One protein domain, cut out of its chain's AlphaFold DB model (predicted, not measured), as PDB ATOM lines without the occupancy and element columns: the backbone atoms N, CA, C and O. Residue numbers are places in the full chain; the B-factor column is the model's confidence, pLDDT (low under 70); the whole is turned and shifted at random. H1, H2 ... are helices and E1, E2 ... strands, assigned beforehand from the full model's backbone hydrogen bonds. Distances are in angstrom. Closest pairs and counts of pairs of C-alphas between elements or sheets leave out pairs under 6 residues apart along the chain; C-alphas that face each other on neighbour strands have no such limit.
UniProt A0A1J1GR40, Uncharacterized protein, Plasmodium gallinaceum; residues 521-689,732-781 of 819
ATOM      1  N   LYS A 521     118.317 185.812 129.808       92.62
ATOM      2  CA  LYS A 521     119.743 185.596 130.127       92.62
ATOM      3  C   LYS A 521     120.023 184.233 130.770       92.62
ATOM      4  O   LYS A 521     121.167 183.785 130.750       92.62
ATOM      5  N   LYS A 522     119.009 183.582 131.351       93.81
ATOM      6  CA  LYS A 522     119.107 182.269 132.006       93.81
ATOM      7  C   LYS A 522     117.970 181.366 131.538       93.81
ATOM      8  O   LYS A 522     116.807 181.726 131.697       93.81
ATOM      9  N   LEU A 523     118.328 180.203 131.009       94.56
ATOM     10  CA  LEU A 523     117.423 179.175 130.521       94.56
ATOM     11  C   LEU A 523     117.630 177.894 131.337       94.56
ATOM     12  O   LEU A 523     118.697 177.282 131.287       94.56
ATOM     13  N   ASN A 524     116.592 177.495 132.069       93.31
ATOM     14  CA  ASN A 524     116.485 176.155 132.631       93.31
ATOM     15  C   ASN A 524     115.612 175.325 131.676       93.31
ATOM     16  O   ASN A 524     114.439 175.650 131.485       93.31
ATOM     17  N   LEU A 525     116.172 174.268 131.097       91.69
ATOM     18  CA  LEU A 525     115.420 173.224 130.409       91.69
ATOM     19  C   LEU A 525     115.077 172.139 131.438       91.69
ATOM     20  O   LEU A 525     115.966 171.551 132.055       91.69
ATOM     21  N   ASP A 526     113.785 171.897 131.632       89.56
ATOM     22  CA  ASP A 526     113.221 170.926 132.575       89.56
ATOM     23  C   ASP A 526     112.048 170.134 131.951       89.56
ATOM     24  O   ASP A 526     111.688 170.312 130.785       89.56
ATOM     25  N   GLU A 527     111.434 169.250 132.739       87.00
ATOM     26  CA  GLU A 527     110.305 168.386 132.351       87.00
ATOM     27  C   GLU A 527     109.022 169.157 131.936       87.00
ATOM     28  O   GLU A 527     107.996 168.546 131.627       87.00
ATOM     29  N   LYS A 528     109.003 170.499 131.962       86.88
ATOM     30  CA  LYS A 528     107.908 171.308 131.391       86.88
ATOM     31  C   LYS A 528     108.068 171.475 129.880       86.88
ATOM     32  O   LYS A 528     107.073 171.593 129.171       86.88
ATOM     33  N   TRP A 529     109.303 171.457 129.377       88.06
ATOM     34  CA  TRP A 529     109.623 171.706 127.969       88.06
ATOM     35  C   TRP A 529     109.338 170.507 127.059       88.06
ATOM     36  O   TRP A 529     108.895 170.703 125.930       88.06
ATOM     37  N   SER A 530     109.502 169.274 127.550       83.44
ATOM     38  CA  SER A 530     109.068 168.057 126.839       83.44
ATOM     39  C   SER A 530     107.543 168.003 126.651       83.44
ATOM     40  O   SER A 530     107.049 167.470 125.661       83.44
ATOM     41  N   LYS A 531     106.781 168.645 127.549       85.44
ATOM     42  CA  LYS A 531     105.313 168.772 127.471       85.44
ATOM     43  C   LYS A 531     104.837 169.838 126.477       85.44
ATOM     44  O   LYS A 531     103.642 169.898 126.187       85.44
ATOM     45  N   LEU A 532     105.734 170.674 125.946       86.94
ATOM     46  CA  LEU A 532     105.416 171.605 124.863       86.94
ATOM     47  C   LEU A 532     105.532 170.894 123.499       86.94
ATOM     48  O   LEU A 532     106.540 170.226 123.251       86.94
ATOM     49  N   PRO A 533     104.558 171.073 122.582       87.19
ATOM     50  CA  PRO A 533     104.666 170.596 121.206       87.19
ATOM     51  C   PRO A 533     105.955 171.061 120.518       87.19
ATOM     52  O   PRO A 533     106.387 172.200 120.706       87.19
ATOM     53  N   ILE A 534     106.534 170.192 119.686       85.88
ATOM     54  CA  ILE A 534     107.868 170.361 119.081       85.88
ATOM     55  C   ILE A 534     108.003 171.719 118.362       85.88
ATOM     56  O   ILE A 534     108.883 172.510 118.694       85.88
ATOM     57  N   TYR A 535     107.065 172.050 117.467       87.38
ATOM     58  CA  TYR A 535     107.054 173.332 116.743       87.38
ATOM     59  C   TYR A 535     107.063 174.555 117.679       87.38
ATOM     60  O   TYR A 535     107.714 175.562 117.404       87.38
ATOM     61  N   LYS A 536     106.362 174.461 118.814       88.75
ATOM     62  CA  LYS A 536     106.163 175.552 119.771       88.75
ATOM     63  C   LYS A 536     107.406 175.773 120.629       88.75
ATOM     64  O   LYS A 536     107.852 176.910 120.765       88.75
ATOM     65  N   ARG A 537     108.009 174.698 121.158       88.56
ATOM     66  CA  ARG A 537     109.275 174.804 121.909       88.56
ATOM     67  C   ARG A 537     110.417 175.296 121.018       88.56
ATOM     68  O   ARG A 537     111.172 176.160 121.448       88.56
ATOM     69  N   GLN A 538     110.487 174.842 119.765       88.25
ATOM     70  CA  GLN A 538     111.488 175.309 118.799       88.25
ATOM     71  C   GLN A 538     111.307 176.793 118.455       88.25
ATOM     72  O   GLN A 538     112.278 177.547 118.505       88.25
ATOM     73  N   PHE A 539     110.072 177.244 118.208       88.69
ATOM     74  CA  PHE A 539     109.770 178.665 117.996       88.69
ATOM     75  C   PHE A 539     110.173 179.539 119.198       88.69
ATOM     76  O   PHE A 539     110.783 180.593 119.011       88.69
ATOM     77  N   TYR A 540     109.897 179.100 120.431       90.94
ATOM     78  CA  TYR A 540     110.288 179.829 121.644       90.94
ATOM     79  C   TYR A 540     111.809 179.871 121.842       90.94
ATOM     80  O   TYR A 540     112.357 180.935 122.129       90.94
ATOM     81  N   LEU A 541     112.506 178.745 121.659       90.50
ATOM     82  CA  LEU A 541     113.964 178.671 121.801       90.50
ATOM     83  C   LEU A 541     114.682 179.501 120.726       90.50
ATOM     84  O   LEU A 541     115.626 180.220 121.043       90.50
ATOM     85  N   HIS A 542     114.206 179.501 119.477       88.62
ATOM     86  CA  HIS A 542     114.829 180.285 118.404       88.62
ATOM     87  C   HIS A 542     114.811 181.806 118.666       88.62
ATOM     88  O   HIS A 542     115.723 182.521 118.244       88.62
ATOM     89  N   GLN A 543     113.842 182.318 119.433       89.62
ATOM     90  CA  GLN A 543     113.827 183.725 119.858       89.62
ATOM     91  C   GLN A 543     114.932 184.078 120.880       89.62
ATOM     92  O   GLN A 543     115.263 185.255 121.039       89.62
ATOM     93  N   MET A 544     115.530 183.099 121.569       91.75
ATOM     94  CA  MET A 544     116.500 183.325 122.649       91.75
ATOM     95  C   MET A 544     117.941 183.449 122.122       91.75
ATOM     96  O   MET A 544     118.672 182.462 122.009       91.75
ATOM     97  N   LYS A 545     118.361 184.679 121.801       89.44
ATOM     98  CA  LYS A 545     119.690 184.990 121.217       89.44
ATOM     99  C   LYS A 545     120.691 185.640 122.194       89.44
ATOM    100  O   LYS A 545     121.791 186.013 121.799       89.44
ATOM    101  N   ASN A 546     120.310 185.796 123.468       89.62
ATOM    102  CA  ASN A 546     121.083 186.500 124.507       89.62
ATOM    103  C   ASN A 546     121.310 185.660 125.785       89.62
ATOM    104  O   ASN A 546     121.538 186.210 126.870       89.62
ATOM    105  N   VAL A 547     121.228 184.331 125.679       94.88
ATOM    106  CA  VAL A 547     121.335 183.417 126.822       94.88
ATOM    107  C   VAL A 547     122.785 183.337 127.295       94.88
ATOM    108  O   VAL A 547     123.693 183.033 126.528       94.88
ATOM    109  N   LYS A 548     123.002 183.586 128.590       95.69
ATOM    110  CA  LYS A 548     124.318 183.518 129.249       95.69
ATOM    111  C   LYS A 548     124.478 182.270 130.115       95.69
ATOM    112  O   LYS A 548     125.598 181.841 130.377       95.69
ATOM    113  N   HIS A 549     123.368 181.686 130.552       96.81
ATOM    114  CA  HIS A 549     123.348 180.529 131.438       96.81
ATOM    115  C   HIS A 549     122.339 179.504 130.914       96.81
ATOM    116  O   HIS A 549     121.140 179.781 130.928       96.81
ATOM    117  N   ILE A 550     122.814 178.339 130.467       96.81
ATOM    118  CA  ILE A 550     121.968 177.191 130.108       96.81
ATOM    119  C   ILE A 550     122.168 176.100 131.158       96.81
ATOM    120  O   ILE A 550     123.305 175.760 131.492       96.81
ATOM    121  N   LYS A 551     121.062 175.544 131.657       95.94
ATOM    122  CA  LYS A 551     121.040 174.335 132.481       95.94
ATOM    123  C   LYS A 551     119.979 173.370 131.959       95.94
ATOM    124  O   LYS A 551     118.827 173.777 131.837       95.94
ATOM    125  N   THR A 552     120.327 172.109 131.717       94.38
ATOM    126  CA  THR A 552     119.350 171.019 131.572       94.38
ATOM    127  C   THR A 552     119.134 170.304 132.910       94.38
ATOM    128  O   THR A 552     119.948 170.389 133.832       94.38
ATOM    129  N   SER A 553     118.011 169.603 133.024       90.62
ATOM    130  CA  SER A 553     117.728 168.625 134.075       90.62
ATOM    131  C   SER A 553     117.768 167.224 133.473       90.62
ATOM    132  O   SER A 553     117.311 167.052 132.345       90.62
ATOM    133  N   GLU A 554     118.208 166.221 134.241       85.19
ATOM    134  CA  GLU A 554     118.156 164.799 133.852       85.19
ATOM    135  C   GLU A 554     116.826 164.409 133.180       85.19
ATOM    136  O   GLU A 554     116.798 163.669 132.200       85.19
ATOM    137  N   LYS A 555     115.705 164.956 133.670       84.62
ATOM    138  CA  LYS A 555     114.355 164.600 133.221       84.62
ATOM    139  C   LYS A 555     113.939 165.171 131.861       84.62
ATOM    140  O   LYS A 555     112.898 164.740 131.365       84.62
ATOM    141  N   ILE A 556     114.693 166.081 131.224       85.25
ATOM    142  CA  ILE A 556     114.275 166.644 129.914       85.25
ATOM    143  C   ILE A 556     114.221 165.607 128.796       85.25
ATOM    144  O   ILE A 556     113.519 165.810 127.807       85.25
ATOM    145  N   TYR A 557     114.959 164.514 128.966       80.56
ATOM    146  CA  TYR A 557     115.068 163.422 128.008       80.56
ATOM    147  C   TYR A 557     114.081 162.278 128.298       80.56
ATOM    148  O   TYR A 557     113.952 161.351 127.506       80.56
ATOM    149  N   SER A 558     113.325 162.355 129.401       74.06
ATOM    150  CA  SER A 558     112.239 161.413 129.696       74.06
ATOM    151  C   SER A 558     110.970 161.729 128.882       74.06
ATOM    152  O   SER A 558     110.722 162.888 128.555       74.06
ATOM    153  N   GLY A 559     110.192 160.688 128.547       62.31
ATOM    154  CA  GLY A 559     108.845 160.705 127.936       62.31
ATOM    155  C   GLY A 559     108.455 161.919 127.071       62.31
ATOM    156  O   GLY A 559     108.019 162.939 127.601       62.31
ATOM    157  N   ASN A 560     108.505 161.776 125.737       67.81
ATOM    158  CA  ASN A 560     108.387 162.874 124.754       67.81
ATOM    159  C   ASN A 560     109.483 163.950 124.915       67.81
ATOM    160  O   ASN A 560     109.227 165.153 124.784       67.81
ATOM    161  N   GLY A 561     110.704 163.500 125.209       74.44
ATOM    162  CA  GLY A 561     111.841 164.344 125.557       74.44
ATOM    163  C   GLY A 561     112.218 165.418 124.528       74.44
ATOM    164  O   GLY A 561     111.760 165.454 123.379       74.44
ATOM    165  N   ILE A 562     113.082 166.329 124.969       86.06
ATOM    166  CA  ILE A 562     113.793 167.261 124.090       86.06
ATOM    167  C   ILE A 562     114.859 166.467 123.323       86.06
ATOM    168  O   ILE A 562     115.579 165.672 123.922       86.06
ATOM    169  N   TYR A 563     114.982 166.673 122.011       86.19
ATOM    170  CA  TYR A 563     116.068 166.061 121.240       86.19
ATOM    171  C   TYR A 563     117.390 166.741 121.611       86.19
ATOM    172  O   TYR A 563     117.441 167.970 121.704       86.19
ATOM    173  N   ILE A 564     118.484 165.984 121.726       88.81
ATOM    174  CA  ILE A 564     119.816 166.555 121.992       88.81
ATOM    175  C   ILE A 564     120.201 167.623 120.944       88.81
ATOM    176  O   ILE A 564     120.766 168.657 121.290       88.81
ATOM    177  N   HIS A 565     119.753 167.461 119.691       87.88
ATOM    178  CA  HIS A 565     119.827 168.460 118.618       87.88
ATOM    179  C   HIS A 565     119.189 169.820 118.963       87.88
ATOM    180  O   HIS A 565     119.747 170.857 118.617       87.88
ATOM    181  N   GLU A 566     118.032 169.847 119.635       89.56
ATOM    182  CA  GLU A 566     117.367 171.100 120.033       89.56
ATOM    183  C   GLU A 566     118.188 171.827 121.109       89.56
ATOM    184  O   GLU A 566     118.316 173.052 121.074       89.56
ATOM    185  N   VAL A 567     118.798 171.064 122.025       92.62
ATOM    186  CA  VAL A 567     119.711 171.575 123.060       92.62
ATOM    187  C   VAL A 567     121.017 172.081 122.424       92.62
ATOM    188  O   VAL A 567     121.470 173.184 122.727       92.62
ATOM    189  N   ALA A 568     121.588 171.331 121.481       92.81
ATOM    190  CA  ALA A 568     122.789 171.715 120.741       92.81
ATOM    191  C   ALA A 568     122.558 172.975 119.885       92.81
ATOM    192  O   ALA A 568     123.421 173.851 119.844       92.81
ATOM    193  N   ALA A 569     121.379 173.121 119.271       91.25
ATOM    194  CA  ALA A 569     121.012 174.295 118.481       91.25
ATOM    195  C   ALA A 569     120.904 175.574 119.331       91.25
ATOM    196  O   ALA A 569     121.452 176.606 118.940       91.25
ATOM    197  N   ILE A 570     120.263 175.528 120.511       94.19
ATOM    198  CA  ILE A 570     120.194 176.708 121.397       94.19
ATOM    199  C   ILE A 570     121.570 177.077 121.978       94.19
ATOM    200  O   ILE A 570     121.856 178.262 122.163       94.19
ATOM    201  N   ILE A 571     122.447 176.092 122.203       95.19
ATOM    202  CA  ILE A 571     123.843 176.329 122.594       95.19
ATOM    203  C   ILE A 571     124.609 177.007 121.455       95.19
ATOM    204  O   ILE A 571     125.195 178.067 121.676       95.19
ATOM    205  N   PHE A 572     124.545 176.458 120.237       92.88
ATOM    206  CA  PHE A 572     125.205 177.014 119.051       92.88
ATOM    207  C   PHE A 572     124.753 178.457 118.767       92.88
ATOM    208  O   PHE A 572     125.579 179.343 118.555       92.88
ATOM    209  N   GLN A 573     123.449 178.730 118.884       92.12
ATOM    210  CA  GLN A 573     122.862 180.067 118.731       92.12
ATOM    211  C   GLN A 573     123.386 181.104 119.751       92.12
ATOM    212  O   GLN A 573     123.250 182.303 119.519       92.12
ATOM    213  N   ASN A 574     123.980 180.675 120.874       93.88
ATOM    214  CA  ASN A 574     124.424 181.552 121.963       93.88
ATOM    215  C   ASN A 574     125.931 181.438 122.294       93.88
ATOM    216  O   ASN A 574     126.361 181.992 123.306       93.88
ATOM    217  N   VAL A 575     126.749 180.779 121.459       93.31
ATOM    218  CA  VAL A 575     128.199 180.529 121.678       93.31
ATOM    219  C   VAL A 575     128.967 181.755 122.189       93.31
ATOM    220  O   VAL A 575     129.681 181.667 123.188       93.31
ATOM    221  N   SER A 576     128.776 182.918 121.560       92.12
ATOM    222  CA  SER A 576     129.465 184.169 121.908       92.12
ATOM    223  C   SER A 576     128.943 184.851 123.183       92.12
ATOM    224  O   SER A 576     129.546 185.818 123.649       92.12
ATOM    225  N   ASN A 577     127.838 184.379 123.768       93.81
ATOM    226  CA  ASN A 577     127.177 184.962 124.944       93.81
ATOM    227  C   ASN A 577     127.211 184.062 126.192       93.81
ATOM    228  O   ASN A 577     127.069 184.571 127.310       93.81
ATOM    229  N   LEU A 578     127.394 182.750 126.024       96.44
ATOM    230  CA  LEU A 578     127.354 181.775 127.113       96.44
ATOM    231  C   LEU A 578     128.520 181.943 128.096       96.44
ATOM    232  O   LEU A 578     129.685 181.934 127.716       96.44
ATOM    233  N   LYS A 579     128.176 182.043 129.385       96.69
ATOM    234  CA  LYS A 579     129.078 182.067 130.547       96.69
ATOM    235  C   LYS A 579     129.093 180.755 131.320       96.69
ATOM    236  O   LYS A 579     130.141 180.361 131.826       96.69
ATOM    237  N   THR A 580     127.949 180.078 131.427       97.44
ATOM    238  CA  THR A 580     127.854 178.777 132.105       97.44
ATOM    239  C   THR A 580     126.956 177.816 131.339       97.44
ATOM    240  O   THR A 580     125.816 178.167 131.015       97.44
ATOM    241  N   LEU A 581     127.437 176.594 131.135       97.94
ATOM    242  CA  LEU A 581     126.699 175.508 130.502       97.94
ATOM    243  C   LEU A 581     126.686 174.291 131.439       97.94
ATOM    244  O   LEU A 581     127.738 173.751 131.775       97.94
ATOM    245  N   GLU A 582     125.498 173.898 131.892       97.50
ATOM    246  CA  GLU A 582     125.269 172.720 132.734       97.50
ATOM    247  C   GLU A 582     124.373 171.721 131.994       97.50
ATOM    248  O   GLU A 582     123.162 171.906 131.899       97.50
ATOM    249  N   LEU A 583     124.980 170.665 131.466       96.69
ATOM    250  CA  LEU A 583     124.335 169.587 130.733       96.69
ATOM    251  C   LEU A 583     124.197 168.374 131.651       96.69
ATOM    252  O   LEU A 583     125.133 167.604 131.841       96.69
ATOM    253  N   LEU A 584     123.021 168.242 132.251       93.81
ATOM    254  CA  LEU A 584     122.600 167.074 133.015       93.81
ATOM    255  C   LEU A 584     121.683 166.211 132.138       93.81
ATOM    256  O   LEU A 584     120.679 166.702 131.611       93.81
ATOM    257  N   SER A 585     122.048 164.944 131.992       90.25
ATOM    258  CA  SER A 585     121.286 163.853 131.368       90.25
ATOM    259  C   SER A 585     120.994 162.778 132.433       90.25
ATOM    260  O   SER A 585     121.577 162.866 133.518       90.25
ATOM    261  N   PRO A 586     120.079 161.812 132.214       86.31
ATOM    262  CA  PRO A 586     119.793 160.772 133.203       86.31
ATOM    263  C   PRO A 586     121.049 160.033 133.669       86.31
ATOM    264  O   PRO A 586     121.999 159.871 132.907       86.31
ATOM    265  N   GLU A 587     121.052 159.514 134.898       81.31
ATOM    266  CA  GLU A 587     122.147 158.635 135.337       81.31
ATOM    267  C   GLU A 587     122.191 157.313 134.561       81.31
ATOM    268  O   GLU A 587     123.260 156.750 134.374       81.31
ATOM    269  N   TYR A 588     121.039 156.840 134.082       78.81
ATOM    270  CA  TYR A 588     120.902 155.560 133.393       78.81
ATOM    271  C   TYR A 588     120.299 155.758 132.007       78.81
ATOM    272  O   TYR A 588     119.210 156.326 131.887       78.81
ATOM    273  N   PHE A 589     120.947 155.196 130.982       75.62
ATOM    274  CA  PHE A 589     120.494 155.270 129.586       75.62
ATOM    275  C   PHE A 589     119.056 154.751 129.389       75.62
ATOM    276  O   PHE A 589     118.331 155.253 128.544       75.62
ATOM    277  N   MET A 590     118.583 153.814 130.219       75.38
ATOM    278  CA  MET A 590     117.196 153.309 130.174       75.38
ATOM    279  C   MET A 590     116.118 154.373 130.435       75.38
ATOM    280  O   MET A 590     114.957 154.175 130.083       75.38
ATOM    281  N   ASN A 591     116.482 155.491 131.068       76.88
ATOM    282  CA  ASN A 591     115.586 156.626 131.296       76.88
ATOM    283  C   ASN A 591     115.685 157.686 130.184       76.88
ATOM    284  O   ASN A 591     114.891 158.633 130.161       76.88
ATOM    285  N   ASP A 592     116.646 157.533 129.271       78.69
ATOM    286  CA  ASP A 592     116.856 158.411 128.132       78.69
ATOM    287  C   ASP A 592     115.973 157.977 126.956       78.69
ATOM    288  O   ASP A 592     116.103 156.883 126.410       78.69
ATOM    289  N   ASN A 593     115.032 158.843 126.584       75.69
ATOM    290  CA  ASN A 593     114.140 158.636 125.451       75.69
ATOM    291  C   ASN A 593     114.479 159.578 124.282       75.69
ATOM    292  O   ASN A 593     113.595 159.851 123.465       75.69
ATOM    293  N   THR A 594     115.716 160.091 124.165       75.56
ATOM    294  CA  THR A 594     116.151 160.729 122.910       75.56
ATOM    295  C   THR A 594     116.027 159.734 121.753       75.56
ATOM    296  O   THR A 594     116.624 158.656 121.811       75.56
ATOM    297  N   PRO A 595     115.281 160.056 120.681       69.25
ATOM    298  CA  PRO A 595     115.202 159.175 119.524       69.25
ATOM    299  C   PRO A 595     116.570 159.028 118.858       69.25
ATOM    300  O   PRO A 595     117.246 160.026 118.615       69.25
ATOM    301  N   ARG A 596     116.952 157.782 118.553       73.38
ATOM    302  CA  ARG A 596     118.242 157.428 117.940       73.38
ATOM    303  C   ARG A 596     118.505 158.238 116.669       73.38
ATOM    304  O   ARG A 596     117.611 158.400 115.839       73.38
ATOM    305  N   HIS A 597     119.746 158.672 116.499       77.75
ATOM    306  CA  HIS A 597     120.217 159.409 115.332       77.75
ATOM    307  C   HIS A 597     121.695 159.115 115.065       77.75
ATOM    308  O   HIS A 597     122.366 158.448 115.852       77.75
ATOM    309  N   GLU A 598     122.203 159.622 113.947       78.19
ATOM    310  CA  GLU A 598     123.620 159.534 113.600       78.19
ATOM    311  C   GLU A 598     124.471 160.446 114.514       78.19
ATOM    312  O   GLU A 598     123.995 161.512 114.929       78.19
ATOM    313  N   PRO A 599     125.725 160.072 114.837       83.44
ATOM    314  CA  PRO A 599     126.659 160.949 115.540       83.44
ATOM    315  C   PRO A 599     126.910 162.250 114.768       83.44
ATOM    316  O   PRO A 599     127.403 162.234 113.639       83.44
ATOM    317  N   PHE A 600     126.623 163.392 115.394       89.75
ATOM    318  CA  PHE A 600     126.883 164.717 114.830       89.75
ATOM    319  C   PHE A 600     127.835 165.522 115.719       89.75
ATOM    320  O   PHE A 600     128.012 165.240 116.902       89.75
ATOM    321  N   ALA A 601     128.439 166.562 115.149       90.12
ATOM    322  CA  ALA A 601     129.207 167.539 115.909       90.12
ATOM    323  C   ALA A 601     128.894 168.955 115.448       90.12
ATOM    324  O   ALA A 601     128.505 169.170 114.298       90.12
ATOM    325  N   LEU A 602     129.074 169.921 116.347       90.56
ATOM    326  CA  LEU A 602     128.935 171.328 116.002       90.56
ATOM    327  C   LEU A 602     130.018 171.749 114.997       90.56
ATOM    328  O   LEU A 602     131.131 171.206 114.960       90.56
ATOM    329  N   CYS A 603     129.683 172.758 114.192       88.38
ATOM    330  CA  CYS A 603     130.664 173.477 113.389       88.38
ATOM    331  C   CYS A 603     131.754 174.068 114.307       88.38
ATOM    332  O   CYS A 603     131.439 174.447 115.440       88.38
ATOM    333  N   PRO A 604     133.014 174.190 113.843       89.88
ATOM    334  CA  PRO A 604     134.079 174.818 114.620       89.88
ATOM    335  C   PRO A 604     133.646 176.180 115.175       89.88
ATOM    336  O   PRO A 604     133.052 176.991 114.462       89.88
ATOM    337  N   SER A 605     133.849 176.401 116.474       91.69
ATOM    338  CA  SER A 605     133.269 177.541 117.196       91.69
ATOM    339  C   SER A 605     134.019 177.844 118.488       91.69
ATOM    340  O   SER A 605     134.421 176.930 119.207       91.69
ATOM    341  N   VAL A 606     134.180 179.134 118.788       93.81
ATOM    342  CA  VAL A 606     134.947 179.631 119.939       93.81
ATOM    343  C   VAL A 606     133.990 180.075 121.041       93.81
ATOM    344  O   VAL A 606     133.284 181.071 120.893       93.81
ATOM    345  N   PHE A 607     133.987 179.379 122.176       95.19
ATOM    346  CA  PHE A 607     133.211 179.763 123.359       95.19
ATOM    347  C   PHE A 607     133.926 180.876 124.141       95.19
ATOM    348  O   PHE A 607     134.382 180.684 125.269       95.19
ATOM    349  N   GLU A 608     134.013 182.059 123.524       92.38
ATOM    350  CA  GLU A 608     134.741 183.246 124.001       92.38
ATOM    351  C   GLU A 608     134.551 183.570 125.488       92.38
ATOM    352  O   GLU A 608     135.469 184.067 126.131       92.38
ATOM    353  N   LYS A 609     133.339 183.364 126.020       95.56
ATOM    354  CA  LYS A 609     132.915 183.878 127.333       95.56
ATOM    355  C   LYS A 609     132.574 182.777 128.342       95.56
ATOM    356  O   LYS A 609     132.142 183.108 129.447       95.56
ATOM    357  N   LEU A 610     132.765 181.499 127.992       97.00
ATOM    358  CA  LEU A 610     132.340 180.364 128.815       97.00
ATOM    359  C   LEU A 610     133.340 180.103 129.947       97.00
ATOM    360  O   LEU A 610     134.457 179.665 129.712       97.00
ATOM    361  N   GLU A 611     132.917 180.340 131.189       96.50
ATOM    362  CA  GLU A 611     133.752 180.200 132.391       96.50
ATOM    363  C   GLU A 611     133.536 178.853 133.104       96.50
ATOM    364  O   GLU A 611     134.437 178.367 133.794       96.50
ATOM    365  N   LYS A 612     132.358 178.235 132.926       97.56
ATOM    366  CA  LYS A 612     131.995 176.923 133.485       97.56
ATOM    367  C   LYS A 612     131.308 176.032 132.448       97.56
ATOM    368  O   LYS A 612     130.296 176.428 131.869       97.56
ATOM    369  N   LEU A 613     131.786 174.795 132.343       97.94
ATOM    370  CA  LEU A 613     131.181 173.699 131.596       97.94
ATOM    371  C   LEU A 613     131.022 172.495 132.531       97.94
ATOM    372  O   LEU A 613     131.965 172.098 133.216       97.94
ATOM    373  N   THR A 614     129.823 171.928 132.567       97.62
ATOM    374  CA  THR A 614     129.490 170.723 133.329       97.62
ATOM    375  C   THR A 614     128.681 169.799 132.427       97.62
ATOM    376  O   THR A 614     127.686 170.250 131.872       97.62
ATOM    377  N   ILE A 615     129.097 168.541 132.281       96.94
ATOM    378  CA  ILE A 615     128.445 167.506 131.468       96.94
ATOM    379  C   ILE A 615     128.354 166.234 132.324       96.94
ATOM    380  O   ILE A 615     129.382 165.725 132.770       96.94
ATOM    381  N   ILE A 616     127.142 165.772 132.636       93.81
ATOM    382  CA  ILE A 616     126.894 164.666 133.573       93.81
ATOM    383  C   ILE A 616     125.785 163.740 133.048       93.81
ATOM    384  O   ILE A 616     124.774 164.209 132.515       93.81
ATOM    385  N   GLY A 617     125.957 162.431 133.253       90.50
ATOM    386  CA  GLY A 617     124.977 161.380 132.957       90.50
ATOM    387  C   GLY A 617     125.260 160.604 131.666       90.50
ATOM    388  O   GLY A 617     126.351 160.692 131.089       90.50
ATOM    389  N   CYS A 618     124.268 159.835 131.215       87.50
ATOM    390  CA  CYS A 618     124.368 158.854 130.132       87.50
ATOM    391  C   CYS A 618     124.643 159.434 128.732       87.50
ATOM    392  O   CYS A 618     125.033 158.680 127.845       87.50
ATOM    393  N   GLN A 619     124.512 160.749 128.525       89.62
ATOM    394  CA  GLN A 619     124.870 161.417 127.262       89.62
ATOM    395  C   GLN A 619     126.285 162.025 127.269       89.62
ATOM    396  O   GLN A 619     126.671 162.696 126.317       89.62
ATOM    397  N   THR A 620     127.080 161.863 128.336       93.50
ATOM    398  CA  THR A 620     128.335 162.634 128.490       93.50
ATOM    399  C   THR A 620     129.345 162.383 127.362       93.50
ATOM    400  O   THR A 620     129.916 163.340 126.844       93.50
ATOM    401  N   LEU A 621     129.523 161.132 126.924       92.44
ATOM    402  CA  LEU A 621     130.413 160.781 125.803       92.44
ATOM    403  C   LEU A 621     129.931 161.362 124.464       92.44
ATOM    404  O   LEU A 621     130.733 161.825 123.654       92.44
ATOM    405  N   GLU A 622     128.617 161.398 124.253       92.62
ATOM    406  CA  GLU A 622     127.999 161.993 123.070       92.62
ATOM    407  C   GLU A 622     128.163 163.519 123.060       92.62
ATOM    408  O   GLU A 622     128.607 164.087 122.065       92.62
ATOM    409  N   TRP A 623     127.916 164.197 124.185       95.25
ATOM    410  CA  TRP A 623     128.157 165.636 124.314       95.25
ATOM    411  C   TRP A 623     129.629 166.015 124.094       95.25
ATOM    412  O   TRP A 623     129.909 167.025 123.448       95.25
ATOM    413  N   LEU A 624     130.574 165.195 124.563       95.75
ATOM    414  CA  LEU A 624     132.001 165.370 124.269       95.75
ATOM    415  C   LEU A 624     132.293 165.240 122.764       95.75
ATOM    416  O   LEU A 624     133.043 166.049 122.213       95.75
ATOM    417  N   HIS A 625     131.648 164.298 122.066       94.06
ATOM    418  CA  HIS A 625     131.725 164.222 120.605       94.06
ATOM    419  C   HIS A 625     131.110 165.455 119.920       94.06
ATOM    420  O   HIS A 625     131.704 165.997 118.985       94.06
ATOM    421  N   ILE A 626     129.965 165.944 120.406       94.69
ATOM    422  CA  ILE A 626     129.271 167.117 119.854       94.69
ATOM    423  C   ILE A 626     130.159 168.372 119.918       94.69
ATOM    424  O   ILE A 626     130.191 169.151 118.961       94.69
ATOM    425  N   PHE A 627     130.929 168.538 120.999       96.00
ATOM    426  CA  PHE A 627     131.850 169.666 121.203       96.00
ATOM    427  C   PHE A 627     133.277 169.459 120.657       96.00
ATOM    428  O   PHE A 627     134.091 170.374 120.775       96.00
ATOM    429  N   ARG A 628     133.597 168.330 120.004       92.00
ATOM    430  CA  ARG A 628     134.970 167.963 119.561       92.00
ATOM    431  C   ARG A 628     135.697 168.961 118.647       92.00
ATOM    432  O   ARG A 628     136.899 168.819 118.433       92.00
ATOM    433  N   ASN A 629     134.966 169.902 118.049       90.62
ATOM    434  CA  ASN A 629     135.478 170.933 117.138       90.62
ATOM    435  C   ASN A 629     135.478 172.342 117.767       90.62
ATOM    436  O   ASN A 629     135.830 173.315 117.098       90.62
ATOM    437  N   CYS A 630     135.021 172.479 119.011       93.25
ATOM    438  CA  CYS A 630     134.854 173.759 119.688       93.25
ATOM    439  C   CYS A 630     136.054 174.072 120.591       93.25
ATOM    440  O   CYS A 630     136.652 173.163 121.164       93.25
ATOM    441  N   SER A 631     136.377 175.357 120.750       92.06
ATOM    442  CA  SER A 631     137.448 175.820 121.640       92.06
ATOM    443  C   SER A 631     136.914 176.605 122.835       92.06
ATOM    444  O   SER A 631     135.910 177.318 122.742       92.06
ATOM    445  N   PHE A 632     137.592 176.465 123.978       94.50
ATOM    446  CA  PHE A 632     137.095 176.885 125.290       94.50
ATOM    447  C   PHE A 632     138.085 177.805 126.040       94.50
ATOM    448  O   PHE A 632     138.464 177.513 127.178       94.50
ATOM    449  N   PRO A 633     138.504 178.938 125.437       90.38
ATOM    450  CA  PRO A 633     139.676 179.693 125.880       90.38
ATOM    451  C   PRO A 633     139.572 180.244 127.308       90.38
ATOM    452  O   PRO A 633     140.557 180.209 128.037       90.38
ATOM    453  N   LEU A 634     138.404 180.734 127.745       93.12
ATOM    454  CA  LEU A 634     138.218 181.311 129.091       93.12
ATOM    455  C   LEU A 634     137.671 180.322 130.137       93.12
ATOM    456  O   LEU A 634     137.254 180.744 131.222       93.12
ATOM    457  N   LEU A 635     137.674 179.018 129.846       95.50
ATOM    458  CA  LEU A 635     137.061 178.020 130.716       95.50
ATOM    459  C   LEU A 635     137.869 177.801 131.999       95.50
ATOM    460  O   LEU A 635     138.990 177.313 131.960       95.50
ATOM    461  N   LYS A 636     137.269 178.127 133.149       95.00
ATOM    462  CA  LYS A 636     137.900 178.036 134.480       95.00
ATOM    463  C   LYS A 636     137.512 176.764 135.227       95.00
ATOM    464  O   LYS A 636     138.324 176.235 135.983       95.00
ATOM    465  N   LYS A 637     136.283 176.270 135.036       96.44
ATOM    466  CA  LYS A 637     135.827 174.983 135.583       96.44
ATOM    467  C   LYS A 637     135.302 174.079 134.472       96.44
ATOM    468  O   LYS A 637     134.331 174.439 133.807       96.44
ATOM    469  N   PHE A 638     135.870 172.882 134.380       97.00
ATOM    470  CA  PHE A 638     135.331 171.773 133.601       97.00
ATOM    471  C   PHE A 638     134.933 170.630 134.544       97.00
ATOM    472  O   PHE A 638     135.624 170.345 135.523       97.00
ATOM    473  N   GLU A 639     133.784 170.013 134.295       96.50
ATOM    474  CA  GLU A 639     133.265 168.879 135.060       96.50
ATOM    475  C   GLU A 639     132.593 167.896 134.105       96.50
ATOM    476  O   GLU A 639     131.636 168.260 133.428       96.50
ATOM    477  N   VAL A 640     133.108 166.672 134.051       95.75
ATOM    478  CA  VAL A 640     132.669 165.589 133.164       95.75
ATOM    479  C   VAL A 640     132.440 164.352 134.019       95.75
ATOM    480  O   VAL A 640     133.357 163.923 134.717       95.75
ATOM    481  N   CYS A 641     131.221 163.809 134.019       92.50
ATOM    482  CA  CYS A 641     130.881 162.600 134.775       92.50
ATOM    483  C   CYS A 641     129.959 161.684 133.953       92.50
ATOM    484  O   CYS A 641     128.752 161.927 133.885       92.50
ATOM    485  N   TYR A 642     130.511 160.641 133.334       90.31
ATOM    486  CA  TYR A 642     129.724 159.615 132.648       90.31
ATOM    487  C   TYR A 642     129.294 158.521 133.629       90.31
ATOM    488  O   TYR A 642     130.080 158.103 134.477       90.31
ATOM    489  N   TYR A 643     128.058 158.043 133.490       80.56
ATOM    490  CA  TYR A 643     127.514 156.941 134.281       80.56
ATOM    491  C   TYR A 643     127.033 155.835 133.317       80.56
ATOM    492  O   TYR A 643     125.990 156.002 132.676       80.56
ATOM    493  N   PRO A 644     127.816 154.750 133.140       71.56
ATOM    494  CA  PRO A 644     127.420 153.585 132.352       71.56
ATOM    495  C   PRO A 644     126.391 152.700 133.078       71.56
ATOM    496  O   PRO A 644     126.181 152.809 134.286       71.56
ATOM    497  N   LEU A 645     125.800 151.755 132.341       69.56
ATOM    498  CA  LEU A 645     125.273 150.508 132.913       69.56
ATOM    499  C   LEU A 645     126.416 149.494 133.094       69.56
ATOM    500  O   LEU A 645     127.444 149.608 132.429       69.56
ATOM    501  N   HIS A 646     126.231 148.463 133.924       66.81
ATOM    502  CA  HIS A 646     127.223 147.386 134.048       66.81
ATOM    503  C   HIS A 646     127.547 146.749 132.684       66.81
ATOM    504  O   HIS A 646     126.667 146.645 131.826       66.81
ATOM    505  N   HIS A 647     128.796 146.334 132.467       64.19
ATOM    506  CA  HIS A 647     129.271 145.903 131.145       64.19
ATOM    507  C   HIS A 647     128.524 144.694 130.554       64.19
ATOM    508  O   HIS A 647     128.242 144.690 129.359       64.19
ATOM    509  N   ASP A 648     128.088 143.743 131.384       61.84
ATOM    510  CA  ASP A 648     127.334 142.549 130.955       61.84
ATOM    511  C   ASP A 648     125.863 142.835 130.607       61.84
ATOM    512  O   ASP A 648     125.082 141.926 130.311       61.84
ATOM    513  N   HIS A 649     125.425 144.094 130.684       69.69
ATOM    514  CA  HIS A 649     124.035 144.442 130.445       69.69
ATOM    515  C   HIS A 649     123.686 144.345 128.946       69.69
ATOM    516  O   HIS A 649     123.858 145.316 128.210       69.69
ATOM    517  N   TRP A 650     123.107 143.208 128.531       66.69
ATOM    518  CA  TRP A 650     122.619 142.842 127.177       66.69
ATOM    519  C   TRP A 650     122.276 144.004 126.224       66.69
ATOM    520  O   TRP A 650     122.688 144.027 125.071       66.69
ATOM    521  N   PHE A 651     121.541 145.011 126.705       67.19
ATOM    522  CA  PHE A 651     121.133 146.187 125.933       67.19
ATOM    523  C   PHE A 651     122.299 146.982 125.305       67.19
ATOM    524  O   PHE A 651     122.076 147.710 124.336       67.19
ATOM    525  N   TRP A 652     123.539 146.823 125.789       71.62
ATOM    526  CA  TRP A 652     124.732 147.362 125.133       71.62
ATOM    527  C   TRP A 652     124.849 146.917 123.671       71.62
ATOM    528  O   TRP A 652     125.155 147.757 122.826       71.62
ATOM    529  N   GLU A 653     124.514 145.667 123.329       67.06
ATOM    530  CA  GLU A 653     124.488 145.166 121.939       67.06
ATOM    531  C   GLU A 653     123.659 146.061 121.002       67.06
ATOM    532  O   GLU A 653     123.952 146.183 119.814       67.06
ATOM    533  N   PHE A 654     122.656 146.751 121.553       65.56
ATOM    534  CA  PHE A 654     121.726 147.606 120.825       65.56
ATOM    535  C   PHE A 654     122.017 149.109 120.981       65.56
ATOM    536  O   PHE A 654     121.334 149.905 120.333       65.56
ATOM    537  N   ILE A 655     122.981 149.522 121.813       70.44
ATOM    538  CA  ILE A 655     123.447 150.916 121.971       70.44
ATOM    539  C   ILE A 655     124.590 151.201 120.983       70.44
ATOM    540  O   ILE A 655     125.504 150.391 120.840       70.44
ATOM    541  N   PHE A 656     124.599 152.393 120.373       76.38
ATOM    542  CA  PHE A 656     125.783 152.907 119.675       76.38
ATOM    543  C   PHE A 656     126.860 153.312 120.695       76.38
ATOM    544  O   PHE A 656     126.587 154.117 121.585       76.38
ATOM    545  N   ASP A 657     128.078 152.778 120.577       84.56
ATOM    546  CA  ASP A 657     129.153 153.119 121.510       84.56
ATOM    547  C   ASP A 657     129.827 154.459 121.166       84.56
ATOM    548  O   ASP A 657     130.609 154.574 120.222       84.56
ATOM    549  N   PHE A 658     129.551 155.478 121.982       86.38
ATOM    550  CA  PHE A 658     130.180 156.792 121.877       86.38
ATOM    551  C   PHE A 658     131.573 156.885 122.524       86.38
ATOM    552  O   PHE A 658     132.179 157.946 122.420       86.38
ATOM    553  N   THR A 659     132.121 155.840 123.160       88.31
ATOM    554  CA  THR A 659     133.367 155.921 123.961       88.31
ATOM    555  C   THR A 659     134.543 156.518 123.193       88.31
ATOM    556  O   THR A 659     135.012 157.606 123.528       88.31
ATOM    557  N   THR A 660     134.965 155.881 122.100       87.31
ATOM    558  CA  THR A 660     136.078 156.354 121.258       87.31
ATOM    559  C   THR A 660     135.816 157.747 120.676       87.31
ATOM    560  O   THR A 660     136.723 158.571 120.564       87.31
ATOM    561  N   LEU A 661     134.559 158.034 120.323       88.38
ATOM    562  CA  LEU A 661     134.132 159.312 119.752       88.38
ATOM    563  C   LEU A 661     134.113 160.456 120.777       88.38
ATOM    564  O   LEU A 661     134.401 161.600 120.410       88.38
ATOM    565  N   GLY A 662     133.784 160.144 122.031       90.19
ATOM    566  CA  GLY A 662     133.756 161.052 123.171       90.19
ATOM    567  C   GLY A 662     135.147 161.323 123.728       90.19
ATOM    568  O   GLY A 662     135.459 162.479 123.992       90.19
ATOM    569  N   LEU A 663     136.021 160.313 123.805       91.62
ATOM    570  CA  LEU A 663     137.439 160.480 124.161       91.62
ATOM    571  C   LEU A 663     138.172 161.385 123.165       91.62
ATOM    572  O   LEU A 663     138.782 162.376 123.559       91.62
ATOM    573  N   GLN A 664     138.022 161.131 121.858       89.44
ATOM    574  CA  GLN A 664     138.562 162.020 120.819       89.44
ATOM    575  C   GLN A 664     138.024 163.457 120.919       89.44
ATOM    576  O   GLN A 664     138.725 164.402 120.549       89.44
ATOM    577  N   GLY A 665     136.790 163.629 121.402       91.06
ATOM    578  CA  GLY A 665     136.228 164.934 121.734       91.06
ATOM    579  C   GLY A 665     136.902 165.561 122.951       91.06
ATOM    580  O   GLY A 665     137.420 166.670 122.855       91.06
ATOM    581  N   LEU A 666     136.969 164.825 124.061       94.69
ATOM    582  CA  LEU A 666     137.565 165.239 125.329       94.69
ATOM    583  C   LEU A 666     139.022 165.684 125.172       94.69
ATOM    584  O   LEU A 666     139.365 166.776 125.621       94.69
ATOM    585  N   TYR A 667     139.854 164.901 124.480       92.81
ATOM    586  CA  TYR A 667     141.248 165.256 124.207       92.81
ATOM    587  C   TYR A 667     141.338 166.591 123.456       92.81
ATOM    588  O   TYR A 667     141.985 167.526 123.928       92.81
ATOM    589  N   LYS A 668     140.619 166.733 122.331       90.31
ATOM    590  CA  LYS A 668     140.583 167.980 121.542       90.31
ATOM    591  C   LYS A 668     140.071 169.176 122.340       90.31
ATOM    592  O   LYS A 668     140.610 170.269 122.204       90.31
ATOM    593  N   MET A 669     139.058 168.971 123.178       92.69
ATOM    594  CA  MET A 669     138.517 170.003 124.056       92.69
ATOM    595  C   MET A 669     139.574 170.472 125.065       92.69
ATOM    596  O   MET A 669     139.822 171.676 125.146       92.69
ATOM    597  N   LEU A 670     140.240 169.549 125.770       91.25
ATOM    598  CA  LEU A 670     141.283 169.848 126.764       91.25
ATOM    599  C   LEU A 670     142.476 170.605 126.160       91.25
ATOM    600  O   LEU A 670     142.957 171.553 126.779       91.25
ATOM    601  N   TYR A 671     142.872 170.286 124.920       89.12
ATOM    602  CA  TYR A 671     143.891 171.036 124.167       89.12
ATOM    603  C   TYR A 671     143.570 172.532 123.966       89.12
ATOM    604  O   TYR A 671     144.462 173.293 123.604       89.12
ATOM    605  N   THR A 672     142.335 172.985 124.226       87.44
ATOM    606  CA  THR A 672     141.923 174.401 124.112       87.44
ATOM    607  C   THR A 672     141.680 175.108 125.455       87.44
ATOM    608  O   THR A 672     141.241 176.258 125.472       87.44
ATOM    609  N   MET A 673     141.930 174.438 126.587       90.12
ATOM    610  CA  MET A 673     141.523 174.883 127.930       90.12
ATOM    611  C   MET A 673     142.684 175.450 128.766       90.12
ATOM    612  O   MET A 673     142.868 175.096 129.928       90.12
ATOM    613  N   GLU A 674     143.460 176.378 128.201       87.62
ATOM    614  CA  GLU A 674     144.604 177.022 128.876       87.62
ATOM    615  C   GLU A 674     144.261 177.593 130.268       87.62
ATOM    616  O   GLU A 674     145.063 177.522 131.201       87.62
ATOM    617  N   ASN A 675     143.056 178.154 130.435       90.62
ATOM    618  CA  ASN A 675     142.614 178.819 131.666       90.62
ATOM    619  C   ASN A 675     141.949 177.896 132.716       90.62
ATOM    620  O   ASN A 675     141.380 178.403 133.688       90.62
ATOM    621  N   LEU A 676     142.039 176.569 132.558       93.44
ATOM    622  CA  LEU A 676     141.367 175.571 133.399       93.44
ATOM    623  C   LEU A 676     141.885 175.525 134.846       93.44
ATOM    624  O   LEU A 676     142.836 174.831 135.176       93.44
ATOM    625  N   GLN A 677     141.189 176.203 135.757       93.00
ATOM    626  CA  GLN A 677     141.548 176.245 137.179       93.00
ATOM    627  C   GLN A 677     141.115 175.001 137.958       93.00
ATOM    628  O   GLN A 677     141.773 174.623 138.931       93.00
ATOM    629  N   LYS A 678     139.996 174.381 137.567       93.81
ATOM    630  CA  LYS A 678     139.472 173.175 138.208       93.81
ATOM    631  C   LYS A 678     138.912 172.190 137.190       93.81
ATOM    632  O   LYS A 678     137.924 172.492 136.518       93.81
ATOM    633  N   LEU A 679     139.486 170.994 137.180       93.44
ATOM    634  CA  LEU A 679     138.993 169.835 136.445       93.44
ATOM    635  C   LEU A 679     138.289 168.874 137.414       93.44
ATOM    636  O   LEU A 679     138.744 168.673 138.541       93.44
ATOM    637  N   ILE A 680     137.158 168.309 136.998       93.06
ATOM    638  CA  ILE A 680     136.452 167.242 137.712       93.06
ATOM    639  C   ILE A 680     136.128 166.140 136.702       93.06
ATOM    640  O   ILE A 680     135.480 166.424 135.695       93.06
ATOM    641  N   ILE A 681     136.565 164.914 136.977       91.25
ATOM    642  CA  ILE A 681     136.412 163.742 136.106       91.25
ATOM    643  C   ILE A 681     135.659 162.657 136.877       91.25
ATOM    644  O   ILE A 681     135.953 162.426 138.046       91.25
ATOM    645  N   GLY A 682     134.715 161.980 136.232       89.69
ATOM    646  CA  GLY A 682     134.115 160.734 136.702       89.69
ATOM    647  C   GLY A 682     133.851 159.821 135.511       89.69
ATOM    648  O   GLY A 682     133.011 160.134 134.668       89.69
ATOM    649  N   PHE A 683     134.590 158.725 135.432       87.00
ATOM    650  CA  PHE A 683     134.412 157.644 134.469       87.00
ATOM    651  C   PHE A 683     134.593 156.320 135.215       87.00
ATOM    652  O   PHE A 683     135.234 156.296 136.266       87.00
ATOM    653  N   ASP A 684     134.038 155.241 134.668       83.06
ATOM    654  CA  ASP A 684     134.417 153.885 135.066       83.06
ATOM    655  C   ASP A 684     135.765 153.565 134.393       83.06
ATOM    656  O   ASP A 684     135.961 153.914 133.223       83.06
ATOM    657  N   VAL A 685     136.719 152.980 135.118       77.50
ATOM    658  CA  VAL A 685     138.104 152.792 134.645       77.50
ATOM    659  C   VAL A 685     138.569 151.378 134.966       77.50
ATOM    660  O   VAL A 685     138.477 150.929 136.106       77.50
ATOM    661  N   LEU A 686     139.074 150.695 133.944       73.75
ATOM    662  CA  LEU A 686     139.742 149.407 134.035       73.75
ATOM    663  C   LEU A 686     141.240 149.654 134.232       73.75
ATOM    664  O   LEU A 686     141.908 150.153 133.323       73.75
ATOM    665  N   PHE A 687     141.726 149.303 135.417       66.00
ATOM    666  CA  PHE A 687     143.147 149.220 135.743       66.00
ATOM    667  C   PHE A 687     143.653 147.806 135.452       66.00
ATOM    668  O   PHE A 687     142.907 146.831 135.592       66.00
ATOM    669  N   ASP A 688     144.911 147.699 135.036       59.38
ATOM    670  CA  ASP A 688     145.545 146.429 134.672       59.38
ATOM    671  C   ASP A 688     145.982 145.665 135.942       59.38
ATOM    672  O   ASP A 688     147.166 145.616 136.280       59.38
ATOM    673  N   SER A 689     145.026 145.063 136.663       46.56
ATOM    674  CA  SER A 689     145.320 144.327 137.902       46.56
ATOM    675  C   SER A 689     146.359 143.225 137.668       46.56
ATOM    676  O   SER A 689     146.255 142.421 136.738       46.56
ATOM    677  N   ARG A 732     148.617 148.069 124.465       52.72
ATOM    678  CA  ARG A 732     147.172 148.274 124.691       52.72
ATOM    679  C   ARG A 732     146.481 146.910 124.784       52.72
ATOM    680  O   ARG A 732     145.973 146.415 123.775       52.72
ATOM    681  N   LYS A 733     146.536 146.273 125.962       54.81
ATOM    682  CA  LYS A 733     145.881 144.979 126.236       54.81
ATOM    683  C   LYS A 733     144.373 145.108 126.034       54.81
ATOM    684  O   LYS A 733     143.751 144.265 125.394       54.81
ATOM    685  N   TYR A 734     143.824 146.222 126.513       62.38
ATOM    686  CA  TYR A 734     142.412 146.565 126.434       62.38
ATOM    687  C   TYR A 734     142.210 147.859 125.633       62.38
ATOM    688  O   TYR A 734     143.152 148.558 125.257       62.38
ATOM    689  N   LYS A 735     140.951 148.154 125.305       76.38
ATOM    690  CA  LYS A 735     140.524 149.405 124.668       76.38
ATOM    691  C   LYS A 735     139.320 149.931 125.427       76.38
ATOM    692  O   LYS A 735     138.433 149.144 125.756       76.38
ATOM    693  N   SER A 736     139.252 151.243 125.622       82.81
ATOM    694  CA  SER A 736     138.068 151.904 126.170       82.81
ATOM    695  C   SER A 736     136.808 151.550 125.365       82.81
ATOM    696  O   SER A 736     136.764 151.750 124.149       82.81
ATOM    697  N   TYR A 737     135.795 151.003 126.039       81.50
ATOM    698  CA  TYR A 737     134.588 150.413 125.442       81.50
ATOM    699  C   TYR A 737     133.408 150.553 126.417       81.50
ATOM    700  O   TYR A 737     133.573 150.400 127.628       81.50
ATOM    701  N   ARG A 738     132.211 150.873 125.910       78.19
ATOM    702  CA  ARG A 738     130.973 151.098 126.701       78.19
ATOM    703  C   ARG A 738     131.111 152.090 127.869       78.19
ATOM    704  O   ARG A 738     130.396 152.020 128.863       78.19
ATOM    705  N   GLY A 739     132.026 153.042 127.732       78.25
ATOM    706  CA  GLY A 739     132.316 154.093 128.698       78.25
ATOM    707  C   GLY A 739     133.099 153.639 129.926       78.25
ATOM    708  O   GLY A 739     133.276 154.450 130.836       78.25
ATOM    709  N   ARG A 740     133.605 152.399 129.919       82.19
ATOM    710  CA  ARG A 740     134.813 152.044 130.660       82.19
ATOM    711  C   ARG A 740     136.022 152.552 129.894       82.19
ATOM    712  O   ARG A 740     136.126 152.325 128.685       82.19
ATOM    713  N   LEU A 741     136.912 153.244 130.590       85.44
ATOM    714  CA  LEU A 741     138.204 153.662 130.060       85.44
ATOM    715  C   LEU A 741     139.264 152.621 130.414       85.44
ATOM    716  O   LEU A 741     139.184 152.033 131.488       85.44
ATOM    717  N   CYS A 742     140.250 152.399 129.550       82.88
ATOM    718  CA  CYS A 742     141.491 151.750 129.978       82.88
ATOM    719  C   CYS A 742     142.403 152.761 130.694       82.88
ATOM    720  O   CYS A 742     142.249 153.978 130.533       82.88
ATOM    721  N   GLU A 743     143.347 152.259 131.487       79.75
ATOM    722  CA  GLU A 743     144.274 153.076 132.269       79.75
ATOM    723  C   GLU A 743     145.067 154.079 131.409       79.75
ATOM    724  O   GLU A 743     145.272 155.217 131.836       79.75
ATOM    725  N   GLU A 744     145.444 153.732 130.170       81.12
ATOM    726  CA  GLU A 744     146.190 154.657 129.305       81.12
ATOM    727  C   GLU A 744     145.316 155.812 128.793       81.12
ATOM    728  O   GLU A 744     145.744 156.963 128.851       81.12
ATOM    729  N   ASP A 745     144.080 155.539 128.348       84.62
ATOM    730  CA  ASP A 745     143.129 156.596 127.956       84.62
ATOM    731  C   ASP A 745     142.750 157.469 129.172       84.62
ATOM    732  O   ASP A 745     142.535 158.674 129.035       84.62
ATOM    733  N   PHE A 746     142.705 156.901 130.385       85.00
ATOM    734  CA  PHE A 746     142.516 157.676 131.613       85.00
ATOM    735  C   PHE A 746     143.731 158.575 131.899       85.00
ATOM    736  O   PHE A 746     143.559 159.776 132.110       85.00
ATOM    737  N   SER A 747     144.954 158.039 131.828       82.44
ATOM    738  CA  SER A 747     146.217 158.769 132.035       82.44
ATOM    739  C   SER A 747     146.436 159.899 131.014       82.44
ATOM    740  O   SER A 747     146.859 161.003 131.385       82.44
ATOM    741  N   ASP A 748     146.056 159.689 129.747       84.81
ATOM    742  CA  ASP A 748     146.085 160.715 128.693       84.81
ATOM    743  C   ASP A 748     145.231 161.946 129.070       84.81
ATOM    744  O   ASP A 748     145.652 163.085 128.840       84.81
ATOM    745  N   ILE A 749     144.072 161.765 129.728       87.94
ATOM    746  CA  ILE A 749     143.220 162.882 130.193       87.94
ATOM    747  C   ILE A 749     143.980 163.780 131.183       87.94
ATOM    748  O   ILE A 749     143.967 165.007 131.031       87.94
ATOM    749  N   PHE A 750     144.647 163.197 132.188       84.50
ATOM    750  CA  PHE A 750     145.423 163.968 133.170       84.50
ATOM    751  C   PHE A 750     146.650 164.603 132.525       84.50
ATOM    752  O   PHE A 750     146.929 165.776 132.779       84.50
ATOM    753  N   THR A 751     147.341 163.864 131.659       84.31
ATOM    754  CA  THR A 751     148.560 164.330 130.995       84.31
ATOM    755  C   THR A 751     148.278 165.534 130.103       84.31
ATOM    756  O   THR A 751     148.970 166.544 130.222       84.31
ATOM    757  N   ILE A 752     147.217 165.507 129.288       85.31
ATOM    758  CA  ILE A 752     146.815 166.656 128.459       85.31
ATOM    759  C   ILE A 752     146.375 167.834 129.345       85.31
ATOM    760  O   ILE A 752     146.809 168.967 129.123       85.31
ATOM    761  N   ALA A 753     145.556 167.594 130.375       83.75
ATOM    762  CA  ALA A 753     145.075 168.656 131.264       83.75
ATOM    763  C   ALA A 753     146.216 169.363 132.021       83.75
ATOM    764  O   ALA A 753     146.240 170.597 132.105       83.75
ATOM    765  N   TYR A 754     147.176 168.591 132.539       83.31
ATOM    766  CA  TYR A 754     148.355 169.103 133.229       83.31
ATOM    767  C   TYR A 754     149.323 169.777 132.247       83.31
ATOM    768  O   TYR A 754     149.784 170.886 132.506       83.31
ATOM    769  N   TYR A 755     149.586 169.174 131.085       82.50
ATOM    770  CA  TYR A 755     150.462 169.762 130.069       82.50
ATOM    771  C   TYR A 755     149.944 171.118 129.573       82.50
ATOM    772  O   TYR A 755     150.732 172.045 129.414       82.50
ATOM    773  N   ILE A 756     148.631 171.269 129.364       81.12
ATOM    774  CA  ILE A 756     148.047 172.511 128.836       81.12
ATOM    775  C   ILE A 756     147.881 173.570 129.929       81.12
ATOM    776  O   ILE A 756     148.440 174.659 129.813       81.12
ATOM    777  N   SER A 757     147.155 173.282 131.014       77.69
ATOM    778  CA  SER A 757     146.847 174.318 132.017       77.69
ATOM    779  C   SER A 757     147.859 174.394 133.172       77.69
ATOM    780  O   SER A 757     147.994 175.444 133.812       77.69
ATOM    781  N   GLY A 758     148.640 173.331 133.395       70.56
ATOM    782  CA  GLY A 758     149.811 173.344 134.277       70.56
ATOM    783  C   GLY A 758     150.976 174.148 133.694       70.56
ATOM    784  O   GLY A 758     151.555 174.947 134.423       70.56
ATOM    785  N   LYS A 759     151.241 174.083 132.374       73.88
ATOM    786  CA  LYS A 759     152.185 175.017 131.709       73.88
ATOM    787  C   LYS A 759     151.774 176.483 131.863       73.88
ATOM    788  O   LYS A 759     152.633 177.351 131.963       73.88
ATOM    789  N   CYS A 760     150.473 176.769 131.924       73.19
ATOM    790  CA  CYS A 760     149.971 178.109 132.222       73.19
ATOM    791  C   CYS A 760     149.983 178.476 133.721       73.19
ATOM    792  O   CYS A 760     149.597 179.598 134.047       73.19
ATOM    793  N   GLY A 761     150.338 177.557 134.629       73.75
ATOM    794  CA  GLY A 761     150.296 177.760 136.085       73.75
ATOM    795  C   GLY A 761     148.888 177.960 136.667       73.75
ATOM    796  O   GLY A 761     148.744 178.484 137.773       73.75
ATOM    797  N   LYS A 762     147.829 177.611 135.923       84.62
ATOM    798  CA  LYS A 762     146.438 177.971 136.266       84.62
ATOM    799  C   LYS A 762     145.655 176.842 136.924       84.62
ATOM    800  O   LYS A 762     144.739 177.144 137.692       84.62
ATOM    801  N   LEU A 763     146.008 175.584 136.663       87.88
ATOM    802  CA  LEU A 763     145.338 174.407 137.217       87.88
ATOM    803  C   LEU A 763     145.606 174.270 138.724       87.88
ATOM    804  O   LEU A 763     146.711 173.952 139.143       87.88
ATOM    805  N   LYS A 764     144.577 174.511 139.548       87.19
ATOM    806  CA  LYS A 764     144.674 174.503 141.022       87.19
ATOM    807  C   LYS A 764     144.201 173.207 141.669       87.19
ATOM    808  O   LYS A 764     144.512 172.957 142.830       87.19
ATOM    809  N   ARG A 765     143.354 172.437 140.980       86.06
ATOM    810  CA  ARG A 765     142.827 171.159 141.477       86.06
ATOM    811  C   ARG A 765     142.262 170.309 140.343       86.06
ATOM    812  O   ARG A 765     141.388 170.772 139.607       86.06
ATOM    813  N   ILE A 766     142.666 169.046 140.299       85.94
ATOM    814  CA  ILE A 766     141.905 167.977 139.648       85.94
ATOM    815  C   ILE A 766     141.122 167.245 140.749       85.94
ATOM    816  O   ILE A 766     141.601 167.129 141.876       85.94
ATOM    817  N   MET A 767     139.892 166.818 140.471       84.62
ATOM    818  CA  MET A 767     139.114 165.952 141.362       84.62
ATOM    819  C   MET A 767     138.585 164.758 140.583       84.62
ATOM    820  O   MET A 767     137.943 164.940 139.549       84.62
ATOM    821  N   ILE A 768     138.795 163.563 141.118       83.81
ATOM    822  CA  ILE A 768     138.163 162.341 140.628       83.81
ATOM    823  C   ILE A 768     136.864 162.144 141.424       83.81
ATOM    824  O   ILE A 768     136.841 162.320 142.641       83.81
ATOM    825  N   LYS A 769     135.770 161.827 140.733       84.31
ATOM    826  CA  LYS A 769     134.551 161.263 141.313       84.31
ATOM    827  C   LYS A 769     134.498 159.797 140.923       84.31
ATOM    828  O   LYS A 769     134.098 159.479 139.804       84.31
ATOM    829  N   TYR A 770     134.881 158.929 141.847       70.06
ATOM    830  CA  TYR A 770     134.520 157.526 141.739       70.06
ATOM    831  C   TYR A 770     133.025 157.354 142.054       70.06
ATOM    832  O   TYR A 770     132.445 158.138 142.813       70.06
ATOM    833  N   ARG A 771     132.403 156.338 141.461       63.31
ATOM    834  CA  ARG A 771     131.082 155.832 141.838       63.31
ATOM    835  C   ARG A 771     131.259 154.340 142.051       63.31
ATOM    836  O   ARG A 771     131.678 153.669 141.115       63.31
ATOM    837  N   ASN A 772     130.886 153.829 143.224       54.28
ATOM    838  CA  ASN A 772     130.729 152.389 143.396       54.28
ATOM    839  C   ASN A 772     129.682 151.917 142.381       54.28
ATOM    840  O   ASN A 772     128.504 152.247 142.492       54.28
ATOM    841  N   SER A 773     130.117 151.185 141.359       50.09
ATOM    842  CA  SER A 773     129.229 150.467 140.438       50.09
ATOM    843  C   SER A 773     128.561 149.270 141.133       50.09
ATOM    844  O   SER A 773     127.508 148.813 140.692       50.09
ATOM    845  N   TYR A 774     129.136 148.838 142.259       47.88
ATOM    846  CA  TYR A 774     128.622 147.858 143.216       47.88
ATOM    847  C   TYR A 774     127.741 148.509 144.301       47.88
ATOM    848  O   TYR A 774     128.112 148.559 145.478       47.88
ATOM    849  N   ASP A 775     126.570 149.013 143.901       42.19
ATOM    850  CA  ASP A 775     125.441 149.191 144.824       42.19
ATOM    851  C   ASP A 775     124.685 147.849 144.916       42.19
ATOM    852  O   ASP A 775     124.187 147.352 143.904       42.19
ATOM    853  N   TYR A 776     124.580 147.300 146.136       39.47
ATOM    854  CA  TYR A 776     124.229 145.905 146.478       39.47
ATOM    855  C   TYR A 776     125.312 144.870 146.091       39.47
ATOM    856  O   TYR A 776     125.860 144.900 144.994       39.47
ATOM    857  N   TYR A 777     125.665 143.908 146.949       37.12
ATOM    858  CA  TYR A 777     125.006 143.470 148.193       37.12
ATOM    859  C   TYR A 777     125.648 144.018 149.484       37.12
ATOM    860  O   TYR A 777     126.694 144.668 149.450       37.12
ATOM    861  N   ASP A 778     124.974 143.767 150.612       46.84
ATOM    862  CA  ASP A 778     125.519 143.949 151.959       46.84
ATOM    863  C   ASP A 778     126.600 142.885 152.223       46.84
ATOM    864  O   ASP A 778     126.276 141.716 152.403       46.84
ATOM    865  N   ASP A 779     127.862 143.308 152.257       43.06
ATOM    866  CA  ASP A 779     128.980 142.591 152.878       43.06
ATOM    867  C   ASP A 779     129.950 143.646 153.445       43.06
ATOM    868  O   ASP A 779     130.371 144.577 152.738       43.06
ATOM    869  N   ASP A 780     130.257 143.522 154.739       51.38
ATOM    870  CA  ASP A 780     131.134 144.418 155.499       51.38
ATOM    871  C   ASP A 780     132.608 144.052 155.243       51.38
ATOM    872  O   ASP A 780     133.185 143.208 155.927       51.38
ATOM    873  N   ILE A 781     133.207 144.675 154.224       50.53
ATOM    874  CA  ILE A 781     134.628 144.533 153.860       50.53
ATOM    875  C   ILE A 781     135.234 145.932 153.679       50.53
ATOM    876  O   ILE A 781     134.584 146.824 153.129       50.53
TER     877      ILE A 781
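This is residues 521 to 689 and 732 to 781 of the 819 residues of an uncharacterized protein of Plasmodium gallinaceum (UniProt A0A1J1GR40). The chain is wound in stacked turns, a solenoid: seven parallel strands stand side by side as a gently curled wall, and H1, H3, H4, H6 and H7 make a second row behind one face, the other face being bare. E6 runs on into E7, which with E8 makes a small second sheet at one end; residues 775 to 781 stick out as a tail. The printed part has 219 residues, in the order E1 H1 E2 H2 H3 E3 E4 H4 E5 H5 H6 E6 E7 E8 H7 E9; the class is mixed, helices and strands, with under half of the residues in named elements. It is compact, with a radius of gyration of the C-alphas of 17.6 A and spans of 53 by 44 by 33 A.

Find C-alpha 522 at (119.107, 182.269, 132.006), where E1, residues 522 to 525, begins. Next come H1, 534 to 542, 12.1 A; E2, 549 to 552; H2, 554 to 557; H3, 564 to 572, 12.1 A; and E3, 580 to 584. Then read E4, 612 to 616, 13.3 A; H4, 620 to 626; E5, 637 to 641; H5, 650 to 654; H6, 659 to 670, 16.3 A; E6, 678 to 682, 13.6 A; E7, 684 to 686; and E8, 740 to 742. H7, 743 to 759, measures 23.3 A, and E9, 765 to 768, ends at C-alpha 768, (138.163, 162.341, 140.628).

Look first at the sheet E1 E2 E3 E4 E5 E6 E9, parallel throughout, with N 523 and O 549 2.8 A apart across E1 and E2, and N 681 and O 767 2.9 A apart across E6 and E9. E1, H1, E2 is a strand-helix-strand unit, two parallel neighbours with a helix between, and its crossover is right-handed; so are those of E2, H2 H3, E3, of E4, H4, E5 and of E5, H5 H6, E6. H2, H3 and H7 only graze the sheet; H4 is on it, at a height of 9.7 A. H1 and H3 only just touch, with 3 pairs of C-alphas within 8 A, closest at Leu 541 and Ile 570, 6.5 A. H6 touches H4 at Gly 662 and Leu 621, C-alphas 4.3 A apart, and H7 at Leu 670 and Ala 753, 6.0 A, the latter at a shallow tilt of 12 degrees, the same way. H5 is apart from H6. E7 and E8 are parallel, N 686 and O 741 being 2.8 A apart. In H1, H3, H4 and H6 every O i to N i+4 pair is within hydrogen-bond range; H7 has 10 of 13, H5 0 of 1 but 2 of 2 O i to N i+3 pairs, and H2 is too short for an i+4 pair.

The two farthest C-alphas, of Gln 543 and Ile 781, are 55.9 A apart. Residues 690 to 731 are not printed, and C-alphas 689 and 732 are 13.9 A apart across this cut. Of the links printed whole, E3 to E4 is long, with 27 residues. The mean pLDDT of the printed part is 84.0; among the residues under 70 are 645 to 651 and 771 to 781.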